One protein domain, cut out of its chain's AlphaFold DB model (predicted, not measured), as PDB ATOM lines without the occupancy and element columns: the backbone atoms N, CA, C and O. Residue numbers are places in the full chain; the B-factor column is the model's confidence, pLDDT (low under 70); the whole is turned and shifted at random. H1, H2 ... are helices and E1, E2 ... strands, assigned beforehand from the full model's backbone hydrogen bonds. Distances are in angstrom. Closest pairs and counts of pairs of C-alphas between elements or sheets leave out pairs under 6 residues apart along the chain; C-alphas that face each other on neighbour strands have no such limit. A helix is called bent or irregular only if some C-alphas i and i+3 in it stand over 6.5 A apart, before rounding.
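Overview. This is residues 3 to 101 of the 102 residues of an uncharacterized protein of Chloroflexia bacterium (UniProt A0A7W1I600). A strongly twisted antiparallel sheet of five strands curls like part of a barrel round one long helix, H1, which packs on one of its faces. Three long strands, E1, E2 and E3, make most of the wall, two short strands, E5 and E4, extend it beside the first part of E1, and a long loop, residues 80 to 95, joins E4 to E5. The printed part has 99 residues, with one named helix and five named strands in the order E1 E2 E3 H1 E4 E5 along the chain; the sheet's order is E3 E2 E1 E5 E4, and the class is mixed, helices and strands. The whole is compact, with a radius of gyration of the C-alphas of 13.4 A and spans of 40 by 27 by 22 A.

Along the chain. E1, residues 3 to 15, begins at C-alpha 3 (142.641, -56.140, -20.941), is 36.2 A long and bends by 56 degrees at residue 12. E2, residues 18 to 29, is 35.8 A long, and E3, residues 32 to 41, is 26.2 A long. H1, residues 50 to 71, begins at C-alpha 50 (132.017, -31.223, -34.536) and is 30.8 A long, with a kink of 31 degrees near residue 65. H1 is neither bent nor irregular, but only just: C-alphas 66 and 69 are 6.4 A apart. E4, residues 74 to 79, is 14.2 A long. E5, residues 96 to 100, is 13.0 A long and ends at C-alpha 100 (145.960, -59.001, -25.377).

Arrangement. E1, E2 and E3 form a meander, each strand the antiparallel neighbour of the one before. E1 and E2 are a hairpin, with N 11 and O 22 2.9 A apart, within hydrogen-bond range. E2 and E3 are a hairpin too, with N 25 and O 37 at 2.8 A. On the other side of E1, E5 is its antiparallel neighbour, with N 6 and O 96 at 2.8 A. E4 and E5 form a hairpin, with N 77 and O 97 at 2.8 A; E3 and E4 are the edge strands. H1 is on the sheet, two layers with the helix on one face. It touches E1, where the closest C-alphas, of Val 10 and Ala 57, are 5.2 A apart. It also touches E4, where the closest C-alphas, of Ile 65 and Ala 76, are 7.0 A apart. H1 and E5 are near each other, with 9 pairs of C-alphas within 10 A. E3 and E5 are apart. In H1, 16 of 18 O i to N i+4 pairs are within hydrogen-bond range.

Size, cuts and confidence. The two C-alphas farthest apart, those of Ala 16 and Leu 101, are 40.4 A apart. The printed part has no cut. The link from E4 to E5 is long, with 16 residues; within it, residues 91 to 92 pair antiparallel with residues 9 to 10 of E1. The mean pLDDT of the printed part is 95.6, and no printed residue is under 70.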
ATOM      1  N   PHE A   3     143.642 -57.003 -20.323       96.94
ATOM      2  CA  PHE A   3     142.641 -56.140 -20.941       96.94
ATOM      3  C   PHE A   3     143.103 -54.693 -20.867       96.94
ATOM      4  O   PHE A   3     143.895 -54.336 -19.989       96.94
ATOM      5  N   GLY A   4     142.604 -53.886 -21.788       97.44
ATOM      6  CA  GLY A   4     142.838 -52.455 -21.802       97.44
ATOM      7  C   GLY A   4     141.661 -51.704 -22.399       97.44
ATOM      8  O   GLY A   4     140.743 -52.304 -22.967       97.44
ATOM      9  N   ARG A   5     141.708 -50.385 -22.261       98.12
ATOM     10  CA  ARG A   5     140.775 -49.456 -22.888       98.12
ATOM     11  C   ARG A   5     141.533 -48.574 -23.868       98.12
ATOM     12  O   ARG A   5     142.609 -48.089 -23.539       98.12
ATOM     13  N   VAL A   6     140.982 -48.387 -25.060       98.50
ATOM     14  CA  VAL A   6     141.560 -47.542 -26.104       98.50
ATOM     15  C   VAL A   6     140.596 -46.420 -26.431       98.50
ATOM     16  O   VAL A   6     139.417 -46.663 -26.683       98.50
ATOM     17  N   GLU A   7     141.112 -45.200 -26.432       98.19
ATOM     18  CA  GLU A   7     140.382 -43.992 -26.803       98.19
ATOM     19  C   GLU A   7     141.305 -43.101 -27.631       98.19
ATOM     20  O   GLU A   7     142.488 -42.958 -27.311       98.19
ATOM     21  N   GLY A   8     140.770 -42.486 -28.680       98.19
ATOM     22  CA  GLY A   8     141.457 -41.448 -29.430       98.19
ATOM     23  C   GLY A   8     140.771 -40.105 -29.300       98.19
ATOM     24  O   GLY A   8     139.554 -40.008 -29.134       98.19
ATOM     25  N   ILE A   9     141.585 -39.062 -29.386       98.00
ATOM     26  CA  ILE A   9     141.146 -37.675 -29.433       98.00
ATOM     27  C   ILE A   9     141.694 -37.010 -30.686       98.00
ATOM     28  O   ILE A   9     142.812 -37.305 -31.118       98.00
ATOM     29  N   VAL A  10     140.913 -36.093 -31.247       97.62
ATOM     30  CA  VAL A  10     141.325 -35.270 -32.379       97.62
ATOM     31  C   VAL A  10     141.147 -33.796 -32.049       97.62
ATOM     32  O   VAL A  10     140.106 -33.373 -31.545       97.62
ATOM     33  N   ALA A  11     142.170 -33.012 -32.381       96.19
ATOM     34  CA  ALA A  11     142.125 -31.558 -32.375       96.19
ATOM     35  C   ALA A  11     142.377 -31.017 -33.794       96.19
ATOM     36  O   ALA A  11     143.351 -31.433 -34.431       96.19
ATOM     37  N   PRO A  12     141.555 -30.084 -34.303       95.38
ATOM     38  CA  PRO A  12     141.886 -29.366 -35.526       95.38
ATOM     39  C   PRO A  12     143.111 -28.474 -35.288       95.38
ATOM     40  O   PRO A  12     143.200 -27.778 -34.278       95.38
ATOM     41  N   VAL A  13     144.057 -28.487 -36.223       96.06
ATOM     42  CA  VAL A  13     145.264 -27.651 -36.191       96.06
ATOM     43  C   VAL A  13     145.523 -27.045 -37.569       96.06
ATOM     44  O   VAL A  13     145.199 -27.644 -38.594       96.06
ATOM     45  N   GLU A  14     146.125 -25.858 -37.611       93.56
ATOM     46  CA  GLU A  14     146.577 -25.264 -38.871       93.56
ATOM     47  C   GLU A  14     147.910 -25.888 -39.304       93.56
ATOM     48  O   GLU A  14     148.883 -25.915 -38.549       93.56
ATOM     49  N   GLY A  15     147.954 -26.398 -40.534       87.25
ATOM     50  CA  GLY A  15     149.163 -26.889 -41.183       87.25
ATOM     51  C   GLY A  15     149.483 -26.120 -42.464       87.25
ATOM     52  O   GLY A  15     148.690 -25.323 -42.961       87.25
ATOM     53  N   ALA A  16     150.646 -26.403 -43.056       83.00
ATOM     54  CA  ALA A  16     151.098 -25.742 -44.288       83.00
ATOM     55  C   ALA A  16     150.157 -25.956 -45.493       83.00
ATOM     56  O   ALA A  16     150.146 -25.145 -46.415       83.00
ATOM     57  N   ALA A  17     149.373 -27.040 -45.485       84.38
ATOM     58  CA  ALA A  17     148.411 -27.394 -46.529       84.38
ATOM     59  C   ALA A  17     146.951 -27.037 -46.171       84.38
ATOM     60  O   ALA A  17     146.035 -27.447 -46.880       84.38
ATOM     61  N   GLY A  18     146.727 -26.292 -45.082       91.25
ATOM     62  CA  GLY A  18     145.398 -25.955 -44.570       91.25
ATOM     63  C   GLY A  18     145.051 -26.704 -43.284       91.25
ATOM     64  O   GLY A  18     145.925 -26.981 -42.464       91.25
ATOM     65  N   LEU A  19     143.764 -26.996 -43.092       94.44
ATOM     66  CA  LEU A  19     143.261 -27.693 -41.908       94.44
ATOM     67  C   LEU A  19     143.832 -29.115 -41.829       94.44
ATOM     68  O   LEU A  19     143.649 -29.916 -42.743       94.44
ATOM     69  N   MET A  20     144.474 -29.423 -40.708       97.00
ATOM     70  CA  MET A  20     144.989 -30.743 -40.360       97.00
ATOM     71  C   MET A  20     144.363 -31.204 -39.040       97.00
ATOM     72  O   MET A  20     143.773 -30.417 -38.302       97.00
ATOM     73  N   LEU A  21     144.513 -32.485 -38.724       97.31
ATOM     74  CA  LEU A  21     144.016 -33.098 -37.499       97.31
ATOM     75  C   LEU A  21     145.189 -33.619 -36.678       97.31
ATOM     76  O   LEU A  21     145.943 -34.466 -37.155       97.31
ATOM     77  N   ARG A  22     145.345 -33.140 -35.444       97.88
ATOM     78  CA  ARG A  22     146.227 -33.771 -34.462       97.88
ATOM     79  C   ARG A  22     145.464 -34.905 -33.792       97.88
ATOM     80  O   ARG A  22     144.517 -34.643 -33.057       97.88
ATOM     81  N   LEU A  23     145.878 -36.136 -34.062       98.44
ATOM     82  CA  LEU A  23     145.363 -37.348 -33.440       98.44
ATOM     83  C   LEU A  23     146.252 -37.731 -32.260       98.44
ATOM     84  O   LEU A  23     147.468 -37.792 -32.420       98.44
ATOM     85  N   THR A  24     145.649 -38.097 -31.132       98.62
ATOM     86  CA  THR A  24     146.340 -38.833 -30.068       98.62
ATOM     87  C   THR A  24     145.485 -40.014 -29.622       98.62
ATOM     88  O   THR A  24     144.335 -39.826 -29.233       98.62
ATOM     89  N   VAL A  25     146.036 -41.228 -29.670       98.62
ATOM     90  CA  VAL A  25     145.371 -42.468 -29.241       98.62
ATOM     91  C   VAL A  25     146.063 -43.019 -28.007       98.62
ATOM     92  O   VAL A  25     147.275 -43.243 -28.011       98.62
ATOM     93  N   TYR A  26     145.281 -43.265 -26.963       98.25
ATOM     94  CA  TYR A  26     145.743 -43.771 -25.679       98.25
ATOM     95  C   TYR A  26     145.309 -45.219 -25.483       98.25
ATOM     96  O   TYR A  26     144.188 -45.589 -25.824       98.25
ATOM     97  N   LEU A  27     146.183 -46.018 -24.877       98.44
ATOM     98  CA  LEU A  27     145.883 -47.337 -24.338       98.44
ATOM     99  C   LEU A  27     146.040 -47.291 -22.816       98.44
ATOM    100  O   LEU A  27     147.127 -47.048 -22.293       98.44
ATOM    101  N   GLU A  28     144.949 -47.549 -22.112       98.12
ATOM    102  CA  GLU A  28     144.901 -47.704 -20.665       98.12
ATOM    103  C   GLU A  28     144.961 -49.189 -20.293       98.12
ATOM    104  O   GLU A  28     144.193 -50.003 -20.807       98.12
ATOM    105  N   ILE A  29     145.865 -49.550 -19.381       96.38
ATOM    106  CA  ILE A  29     146.054 -50.910 -18.868       96.38
ATOM    107  C   ILE A  29     146.188 -50.843 -17.344       96.38
ATOM    108  O   ILE A  29     147.272 -50.582 -16.810       96.38
ATOM    109  N   GLY A  30     145.099 -51.120 -16.627       93.00
ATOM    110  CA  GLY A  30     145.065 -50.935 -15.175       93.00
ATOM    111  C   GLY A  30     145.291 -49.463 -14.828       93.00
ATOM    112  O   GLY A  30     144.526 -48.618 -15.260       93.00
ATOM    113  N   GLU A  31     146.363 -49.153 -14.097       91.81
ATOM    114  CA  GLU A  31     146.716 -47.772 -13.714       91.81
ATOM    115  C   GLU A  31     147.674 -47.080 -14.705       91.81
ATOM    116  O   GLU A  31     148.140 -45.968 -14.456       91.81
ATOM    117  N   ARG A  32     148.037 -47.743 -15.811       94.00
ATOM    118  CA  ARG A  32     149.004 -47.218 -16.786       94.00
ATOM    119  C   ARG A  32     148.300 -46.676 -18.017       94.00
ATOM    120  O   ARG A  32     147.467 -47.368 -18.589       94.00
ATOM    121  N   PHE A  33     148.736 -45.504 -18.468       95.00
ATOM    122  CA  PHE A  33     148.360 -44.920 -19.752       95.00
ATOM    123  C   PHE A  33     149.571 -44.892 -20.679       95.00
ATOM    124  O   PHE A  33     150.670 -44.510 -20.274       95.00
ATOM    125  N   GLU A  34     149.363 -45.286 -21.926       97.12
ATOM    126  CA  GLU A  34     150.360 -45.249 -22.987       97.12
ATOM    127  C   GLU A  34     149.796 -44.498 -24.190       97.12
ATOM    128  O   GLU A  34     148.663 -44.741 -24.595       97.12
ATOM    129  N   VAL A  35     150.594 -43.615 -24.790       98.12
ATOM    130  CA  VAL A  35     150.272 -43.023 -26.092       98.12
ATOM    131  C   VAL A  35     150.718 -43.995 -27.179       98.12
ATOM    132  O   VAL A  35     151.909 -44.254 -27.334       98.12
ATOM    133  N   VAL A  36     149.757 -44.556 -27.907       97.75
ATOM    134  CA  VAL A  36     149.992 -45.555 -28.961       97.75
ATOM    135  C   VAL A  36     150.276 -44.887 -30.300       97.75
ATOM    136  O   VAL A  36     151.097 -45.380 -31.067       97.75
ATOM    137  N   ARG A  37     149.609 -43.761 -30.570       98.31
ATOM    138  CA  ARG A  37     149.749 -42.980 -31.801       98.31
ATOM    139  C   ARG A  37     149.572 -41.505 -31.469       98.31
ATOM    140  O   ARG A  37     148.640 -41.156 -30.750       98.31
ATOM    141  N   ASP A  38     150.467 -40.659 -31.968       98.31
ATOM    142  CA  ASP A  38     150.390 -39.204 -31.810       98.31
ATOM    143  C   ASP A  38     150.971 -38.509 -33.043       98.31
ATOM    144  O   ASP A  38     152.188 -38.386 -33.199       98.31
ATOM    145  N   GLU A  39     150.100 -38.093 -33.955       97.69
ATOM    146  CA  GLU A  39     150.513 -37.564 -35.251       97.69
ATOM    147  C   GLU A  39     149.529 -36.552 -35.831       97.69
ATOM    148  O   GLU A  39     148.374 -36.450 -35.420       97.69
ATOM    149  N   THR A  40     150.017 -35.776 -36.795       97.75
ATOM    150  CA  THR A  40     149.218 -34.789 -37.518       97.75
ATOM    151  C   THR A  40     148.905 -35.318 -38.913       97.75
ATOM    152  O   THR A  40     149.818 -35.563 -39.699       97.75
ATOM    153  N   LEU A  41     147.619 -35.460 -39.225       96.38
ATOM    154  CA  LEU A  41     147.114 -36.095 -40.441       96.38
ATOM    155  C   LEU A  41     146.199 -35.155 -41.228       96.38
ATOM    156  O   LEU A  41     145.566 -34.275 -40.635       96.38
ATOM    157  N   PRO A  42     146.095 -35.321 -42.556       96.62
ATOM    158  CA  PRO A  42     145.040 -34.663 -43.310       96.62
ATOM    159  C   PRO A  42     143.664 -35.227 -42.903       96.62
ATOM    160  O   PRO A  42     143.567 -36.404 -42.542       96.62
ATOM    161  N   PRO A  43     142.585 -34.431 -42.992       96.88
ATOM    162  CA  PRO A  43     141.229 -34.946 -42.840       96.88
ATOM    163  C   PRO A  43     140.942 -36.061 -43.856       96.88
ATOM    164  O   PRO A  43     141.288 -35.950 -45.032       96.88
ATOM    165  N   LEU A  44     140.270 -37.120 -43.407       96.25
ATOM    166  CA  LEU A  44     139.820 -38.230 -44.254       96.25
ATOM    167  C   LEU A  44     138.599 -37.832 -45.101       96.25
ATOM    168  O   LEU A  44     138.352 -38.409 -46.159       96.25
ATOM    169  N   ARG A  45     137.831 -36.843 -44.630       95.88
ATOM    170  CA  ARG A  45     136.715 -36.213 -45.345       95.88
ATOM    171  C   ARG A  45     136.614 -34.720 -44.993       95.88
ATOM    172  O   ARG A  45     137.200 -34.301 -43.994       95.88
ATOM    173  N   PRO A  46     135.870 -33.907 -45.768       95.88
ATOM    174  CA  PRO A  46     135.596 -32.518 -45.402       95.88
ATOM    175  C   PRO A  46     134.967 -32.398 -44.006       95.88
ATOM    176  O   PRO A  46     134.146 -33.231 -43.628       95.88
ATOM    177  N   ILE A  47     135.345 -31.357 -43.262       95.19
ATOM    178  CA  ILE A  47     134.857 -31.085 -41.902       95.19
ATOM    179  C   ILE A  47     133.884 -29.909 -41.973       95.19
ATOM    180  O   ILE A  47     134.288 -28.793 -42.302       95.19
ATOM    181  N   ALA A  48     132.608 -30.171 -41.695       93.38
ATOM    182  CA  ALA A  48     131.546 -29.172 -41.635       93.38
ATOM    183  C   ALA A  48     131.158 -28.812 -40.190       93.38
ATOM    184  O   ALA A  48     130.613 -27.732 -39.964       93.38
ATOM    185  N   GLY A  49     131.454 -29.681 -39.218       91.56
ATOM    186  CA  GLY A  49     131.207 -29.417 -37.801       91.56
ATOM    187  C   GLY A  49     131.801 -30.470 -36.868       91.56
ATOM    188  O   GLY A  49     132.564 -31.342 -37.286       91.56
ATOM    189  N   ASP A  50     131.431 -30.391 -35.591       92.31
ATOM    190  CA  ASP A  50     132.017 -31.223 -34.536       92.31
ATOM    191  C   ASP A  50     131.721 -32.720 -34.717       92.31
ATOM    192  O   ASP A  50     132.577 -33.556 -34.426       92.31
ATOM    193  N   ASP A  51     130.568 -33.075 -35.292       93.19
ATOM    194  CA  ASP A  51     130.233 -34.463 -35.642       93.19
ATOM    195  C   ASP A  51     131.252 -35.077 -36.616       93.19
ATOM    196  O   ASP A  51     131.570 -36.267 -36.534       93.19
ATOM    197  N   ASP A  52     131.810 -34.272 -37.527       95.12
ATOM    198  CA  ASP A  52     132.868 -34.733 -38.420       95.12
ATOM    199  C   ASP A  52     134.170 -34.967 -37.661       95.12
ATOM    200  O   ASP A  52     134.850 -35.953 -37.933       95.12
ATOM    201  N   LEU A  53     134.524 -34.105 -36.705       95.81
ATOM    202  CA  LEU A  53     135.721 -34.294 -35.880       95.81
ATOM    203  C   LEU A  53     135.609 -35.566 -35.033       95.81
ATOM    204  O   LEU A  53     136.559 -36.348 -34.974       95.81
ATOM    205  N   THR A  54     134.439 -35.808 -34.444       96.31
ATOM    206  CA  THR A  54     134.140 -37.022 -33.677       96.31
ATOM    207  C   THR A  54     134.236 -38.265 -34.556       96.31
ATOM    208  O   THR A  54     134.878 -39.246 -34.180       96.31
ATOM    209  N   TRP A  55     133.696 -38.208 -35.777       96.88
ATOM    210  CA  TRP A  55     133.849 -39.292 -36.745       96.88
ATOM    211  C   TRP A  55     135.321 -39.548 -37.099       96.88
ATOM    212  O   TRP A  55     135.736 -40.703 -37.149       96.88
ATOM    213  N   HIS A  56     136.134 -38.505 -37.299       97.88
ATOM    214  CA  HIS A  56     137.568 -38.675 -37.560       97.88
ATOM    215  C   HIS A  56     138.300 -39.303 -36.373       97.88
ATOM    216  O   HIS A  56     139.101 -40.213 -36.580       97.88
ATOM    217  N   ALA A  57     138.019 -38.847 -35.148       97.94
ATOM    218  CA  ALA A  57     138.596 -39.431 -33.940       97.94
ATOM    219  C   ALA A  57     138.282 -40.927 -33.855       97.94
ATOM    220  O   ALA A  57     139.179 -41.734 -33.611       97.94
ATOM    221  N   ASP A  58     137.035 -41.308 -34.131       98.12
ATOM    222  CA  ASP A  58     136.604 -42.699 -34.116       98.12
ATOM    223  C   ASP A  58     137.279 -43.545 -35.204       98.12
ATOM    224  O   ASP A  58     137.904 -44.561 -34.899       98.12
ATOM    225  N   GLN A  59     137.258 -43.095 -36.461       98.19
ATOM    226  CA  GLN A  59     137.860 -43.836 -37.574       98.19
ATOM    227  C   GLN A  59     139.369 -44.032 -37.414       98.19
ATOM    228  O   GLN A  59     139.873 -45.140 -37.599       98.19
ATOM    229  N   LEU A  60     140.094 -42.982 -37.032       98.44
ATOM    230  CA  LEU A  60     141.540 -43.057 -36.829       98.44
ATOM    231  C   LEU A  60     141.901 -43.928 -35.615       98.44
ATOM    232  O   LEU A  60     142.932 -44.602 -35.611       98.44
ATOM    233  N   THR A  61     141.037 -43.978 -34.596       98.56
ATOM    234  CA  THR A  61     141.201 -44.902 -33.463       98.56
ATOM    235  C   THR A  61     140.996 -46.349 -33.897       98.56
ATOM    236  O   THR A  61     141.813 -47.200 -33.553       98.56
ATOM    237  N   GLN A  62     139.966 -46.636 -34.699       98.38
ATOM    238  CA  GLN A  62     139.742 -47.974 -35.259       98.38
ATOM    239  C   GLN A  62     140.911 -48.430 -36.141       98.38
ATOM    240  O   GLN A  62     141.348 -49.574 -36.026       98.38
ATOM    241  N   GLU A  63     141.462 -47.536 -36.967       98.50
ATOM    242  CA  GLU A  63     142.678 -47.809 -37.742       98.50
ATOM    243  C   GLU A  63     143.857 -48.145 -36.815       98.50
ATOM    244  O   GLU A  63     144.509 -49.170 -36.994       98.50
ATOM    245  N   THR A  64     144.082 -47.339 -35.774       98.50
ATOM    246  CA  THR A  64     145.157 -47.563 -34.789       98.50
ATOM    247  C   THR A  64     144.997 -48.904 -34.069       98.50
ATOM    248  O   THR A  64     145.969 -49.618 -33.820       98.50
ATOM    249  N   ILE A  65     143.758 -49.294 -33.756       98.44
ATOM    250  CA  ILE A  65     143.454 -50.610 -33.190       98.44
ATOM    251  C   ILE A  65     143.804 -51.719 -34.193       98.44
ATOM    252  O   ILE A  65     144.498 -52.672 -33.842       98.44
ATOM    253  N   GLY A  66     143.327 -51.592 -35.433       97.94
ATOM    254  CA  GLY A  66     143.480 -52.600 -36.482       97.94
ATOM    255  C   GLY A  66     144.897 -52.735 -37.043       97.94
ATOM    256  O   GLY A  66     145.207 -53.763 -37.641       97.94
ATOM    257  N   VAL A  67     145.754 -51.730 -36.843       97.88
ATOM    258  CA  VAL A  67     147.131 -51.698 -37.346       97.88
ATOM    259  C   VAL A  67     148.128 -51.743 -36.189       97.88
ATOM    260  O   VAL A  67     148.766 -52.772 -35.962       97.88
ATOM    261  N   ASP A  68     148.266 -50.656 -35.431       97.81
ATOM    262  CA  ASP A  68     149.329 -50.505 -34.432       97.81
ATOM    263  C   ASP A  68     149.163 -51.470 -33.257       97.81
ATOM    264  O   ASP A  68     150.106 -52.152 -32.847       97.81
ATOM    265  N   LEU A  69     147.949 -51.564 -32.716       97.75
ATOM    266  CA  LEU A  69     147.652 -52.442 -31.588       97.75
ATOM    267  C   LEU A  69     147.576 -53.911 -32.003       97.75
ATOM    268  O   LEU A  69     148.125 -54.755 -31.290       97.75
ATOM    269  N   ALA A  70     147.002 -54.217 -33.167       97.50
ATOM    270  CA  ALA A  70     147.016 -55.565 -33.734       97.50
ATOM    271  C   ALA A  70     148.446 -56.116 -33.871       97.50
ATOM    272  O   ALA A  70     148.727 -57.226 -33.415       97.50
ATOM    273  N   ASN A  71     149.385 -55.307 -34.377       97.12
ATOM    274  CA  ASN A  71     150.806 -55.671 -34.468       97.12
ATOM    275  C   ASN A  71     151.464 -55.921 -33.098       97.12
ATOM    276  O   ASN A  71     152.460 -56.636 -32.999       97.12
ATOM    277  N   ARG A  72     150.902 -55.352 -32.028       95.88
ATOM    278  CA  ARG A  72     151.337 -55.539 -30.635       95.88
ATOM    279  C   ARG A  72     150.587 -56.670 -29.917       95.88
ATOM    280  O   ARG A  72     150.751 -56.827 -28.705       95.88
ATOM    281  N   GLY A  73     149.774 -57.440 -30.642       97.19
ATOM    282  CA  GLY A  73     148.989 -58.552 -30.111       97.19
ATOM    283  C   GLY A  73     147.717 -58.121 -29.383       97.19
ATOM    284  O   GLY A  73     147.227 -58.862 -28.540       97.19
ATOM    285  N   TRP A  74     147.182 -56.931 -29.644       97.88
ATOM    286  CA  TRP A  74     145.917 -56.474 -29.069       97.88
ATOM    287  C   TRP A  74     144.773 -56.582 -30.073       97.88
ATOM    288  O   TRP A  74     144.947 -56.354 -31.262       97.88
ATOM    289  N   GLU A  75     143.580 -56.886 -29.579       97.56
ATOM    290  CA  GLU A  75     142.369 -57.024 -30.388       97.56
ATOM    291  C   GLU A  75     141.196 -56.337 -29.684       97.56
ATOM    292  O   GLU A  75     140.993 -56.546 -28.484       97.56
ATOM    293  N   ALA A  76     140.408 -55.540 -30.414       97.50
ATOM    294  CA  ALA A  76     139.164 -54.980 -29.887       97.50
ATOM    295  C   ALA A  76     138.079 -56.050 -29.749       97.50
ATOM    296  O   ALA A  76     137.835 -56.835 -30.660       97.50
ATOM    297  N   ILE A  77     137.407 -56.050 -28.599       97.69
ATOM    298  CA  ILE A  77     136.341 -57.005 -28.266       97.69
ATOM    299  C   ILE A  77     134.997 -56.334 -27.990       97.69
ATOM    300  O   ILE A  77     133.969 -57.006 -28.000       97.69
ATOM    301  N   ALA A  78     134.994 -55.025 -27.734       96.75
ATOM    302  CA  ALA A  78     133.784 -54.232 -27.574       96.75
ATOM    303  C   ALA A  78     134.064 -52.761 -27.894       96.75
ATOM    304  O   ALA A  78     135.185 -52.284 -27.703       96.75
ATOM    305  N   ALA A  79     133.027 -52.052 -28.323       96.94
ATOM    306  CA  ALA A  79     133.015 -50.604 -28.471       96.94
ATOM    307  C   ALA A  79     131.939 -50.024 -27.547       96.94
ATOM    308  O   ALA A  79     130.836 -50.570 -27.464       96.94
ATOM    309  N   GLY A  80     132.281 -48.958 -26.831       95.19
ATOM    310  CA  GLY A  80     131.328 -48.144 -26.087       95.19
ATOM    311  C   GLY A  80     130.558 -47.188 -26.997       95.19
ATOM    312  O   GLY A  80     130.676 -47.222 -28.221       95.19
ATOM    313  N   GLU A  81     129.781 -46.307 -26.379       94.50
ATOM    314  CA  GLU A  81     129.132 -45.211 -27.093       94.50
ATOM    315  C   GLU A  81     130.151 -44.120 -27.437       94.50
ATOM    316  O   GLU A  81     131.091 -43.857 -26.681       94.50
ATOM    317  N   ILE A  82     129.953 -43.485 -28.591       93.38
ATOM    318  CA  ILE A  82     130.690 -42.282 -28.963       93.38
ATOM    319  C   ILE A  82     130.136 -41.127 -28.114       93.38
ATOM    320  O   ILE A  82     128.923 -40.896 -28.150       93.38
ATOM    321  N   PRO A  83     130.977 -40.400 -27.356       89.06
ATOM    322  CA  PRO A  83     130.516 -39.251 -26.589       89.06
ATOM    323  C   PRO A  83     129.889 -38.191 -27.509       89.06
ATOM    324  O   PRO A  83     130.436 -37.931 -28.584       89.06
ATOM    325  N   PRO A  84     128.770 -37.556 -27.112       88.50
ATOM    326  CA  PRO A  84     128.229 -36.444 -27.879       88.50
ATOM    327  C   PRO A  84     129.258 -35.301 -27.929       88.50
ATOM    328  O   PRO A  84     129.984 -35.099 -26.950       88.50
ATOM    329  N   PRO A  85     129.332 -34.538 -29.032       86.00
ATOM    330  CA  PRO A  85     130.215 -33.384 -29.088       86.00
ATOM    331  C   PRO A  85     129.831 -32.345 -28.028       86.00
ATOM    332  O   PRO A  85     128.665 -31.962 -27.909       86.00
ATOM    333  N   GLU A  86     130.820 -31.867 -27.275       86.38
ATOM    334  CA  GLU A  86     130.658 -30.792 -26.297       86.38
ATOM    335  C   GLU A  86     131.433 -29.548 -26.763       86.38
ATOM    336  O   GLU A  86     132.624 -29.657 -27.076       86.38
ATOM    337  N   PRO A  87     130.813 -28.351 -26.800       80.19
ATOM    338  CA  PRO A  87     131.493 -27.138 -27.245       80.19
ATOM    339  C   PRO A  87     132.769 -26.854 -26.443       80.19
ATOM    340  O   PRO A  87     132.736 -26.702 -25.223       80.19
ATOM    341  N   GLY A  88     133.901 -26.745 -27.142       81.56
ATOM    342  CA  GLY A  88     135.213 -26.496 -26.535       81.56
ATOM    343  C   GLY A  88     135.909 -27.736 -25.966       81.56
ATOM    344  O   GLY A  88     137.065 -27.631 -25.553       81.56
ATOM    345  N   ALA A  89     135.259 -28.904 -25.971       88.31
ATOM    346  CA  ALA A  89     135.920 -30.175 -25.713       88.31
ATOM    347  C   ALA A  89     136.628 -30.682 -26.978       88.31
ATOM    348  O   ALA A  89     136.266 -30.345 -28.105       88.31
ATOM    349  N   LEU A  90     137.652 -31.515 -26.793       93.81
ATOM    350  CA  LEU A  90     138.264 -32.235 -27.908       93.81
ATOM    351  C   LEU A  90     137.313 -33.326 -28.397       93.81
ATOM    352  O   LEU A  90     136.659 -33.978 -27.583       93.81
ATOM    353  N   ALA A  91     137.277 -33.553 -29.707       96.12
ATOM    354  CA  ALA A  91     136.482 -34.628 -30.280       96.12
ATOM    355  C   ALA A  91     137.093 -35.985 -29.909       96.12
ATOM    356  O   ALA A  91     138.316 -36.142 -29.944       96.12
ATOM    357  N   ARG A  92     136.255 -36.958 -29.537       97.19
ATOM    358  CA  ARG A  92     136.686 -38.256 -28.987       97.19
ATOM    359  C   ARG A  92     136.065 -39.411 -29.760       97.19
ATOM    360  O   ARG A  92     134.929 -39.312 -30.206       97.19
ATOM    361  N   SER A  93     136.796 -40.514 -29.875       97.69
ATOM    362  CA  SER A  93     136.252 -41.789 -30.346       97.69
ATOM    363  C   SER A  93     135.299 -42.413 -29.323       97.69
ATOM    364  O   SER A  93     135.230 -41.981 -28.168       97.69
ATOM    365  N   ALA A  94     134.655 -43.518 -29.703       97.75
ATOM    366  CA  ALA A  94     134.166 -44.472 -28.715       97.75
ATOM    367  C   ALA A  94     135.315 -44.996 -27.830       97.75
ATOM    368  O   ALA A  94     136.482 -45.034 -28.234       97.75
ATOM    369  N   ALA A  95     134.969 -45.450 -26.627       97.50
ATOM    370  CA  ALA A  95     135.879 -46.198 -25.770       97.50
ATOM    371  C   ALA A  95     135.890 -47.678 -26.169       97.50
ATOM    372  O   ALA A  95     134.898 -48.386 -25.984       97.50
ATOM    373  N   TYR A  96     137.007 -48.171 -26.696       98.50
ATOM    374  CA  TYR A  96     137.142 -49.564 -27.116       98.50
ATOM    375  C   TYR A  96     137.739 -50.411 -26.000       98.50
ATOM    376  O   TYR A  96     138.785 -50.086 -25.448       98.50
ATOM    377  N   THR A  97     137.109 -51.545 -25.696       98.31
ATOM    378  CA  THR A  97     137.733 -52.570 -24.853       98.31
ATOM    379  C   THR A  97     138.592 -53.463 -25.732       98.31
ATOM    380  O   THR A  97     138.095 -54.038 -26.702       98.31
ATOM    381  N   VAL A  98     139.864 -53.622 -25.370       98.19
ATOM    382  CA  VAL A  98     140.813 -54.497 -26.062       98.19
ATOM    383  C   VAL A  98     141.299 -55.623 -25.154       98.19
ATOM    384  O   VAL A  98     141.401 -55.465 -23.934       98.19
ATOM    385  N   ARG A  99     141.636 -56.770 -25.745       97.88
ATOM    386  CA  ARG A  99     142.320 -57.883 -25.074       97.88
ATOM    387  C   ARG A  99     143.684 -58.127 -25.701       97.88
ATOM    388  O   ARG A  99     143.833 -57.990 -26.911       97.88
ATOM    389  N   ARG A 100     144.653 -58.551 -24.894       96.50
ATOM    390  CA  ARG A 100     145.960 -59.001 -25.377       96.50
ATOM    391  C   ARG A 100     145.943 -60.498 -25.671       96.50
ATOM    392  O   ARG A 100     145.640 -61.310 -24.790       96.50
ATOM    393  N   LEU A 101     146.285 -60.832 -26.904       91.00
ATOM    394  CA  LEU A 101     146.546 -62.166 -27.414       91.00
ATOM    395  C   LEU A 101     148.017 -62.500 -27.111       91.00
ATOM    396  O   LEU A 101     148.898 -61.858 -27.664       91.00
TER     397      LEU A 101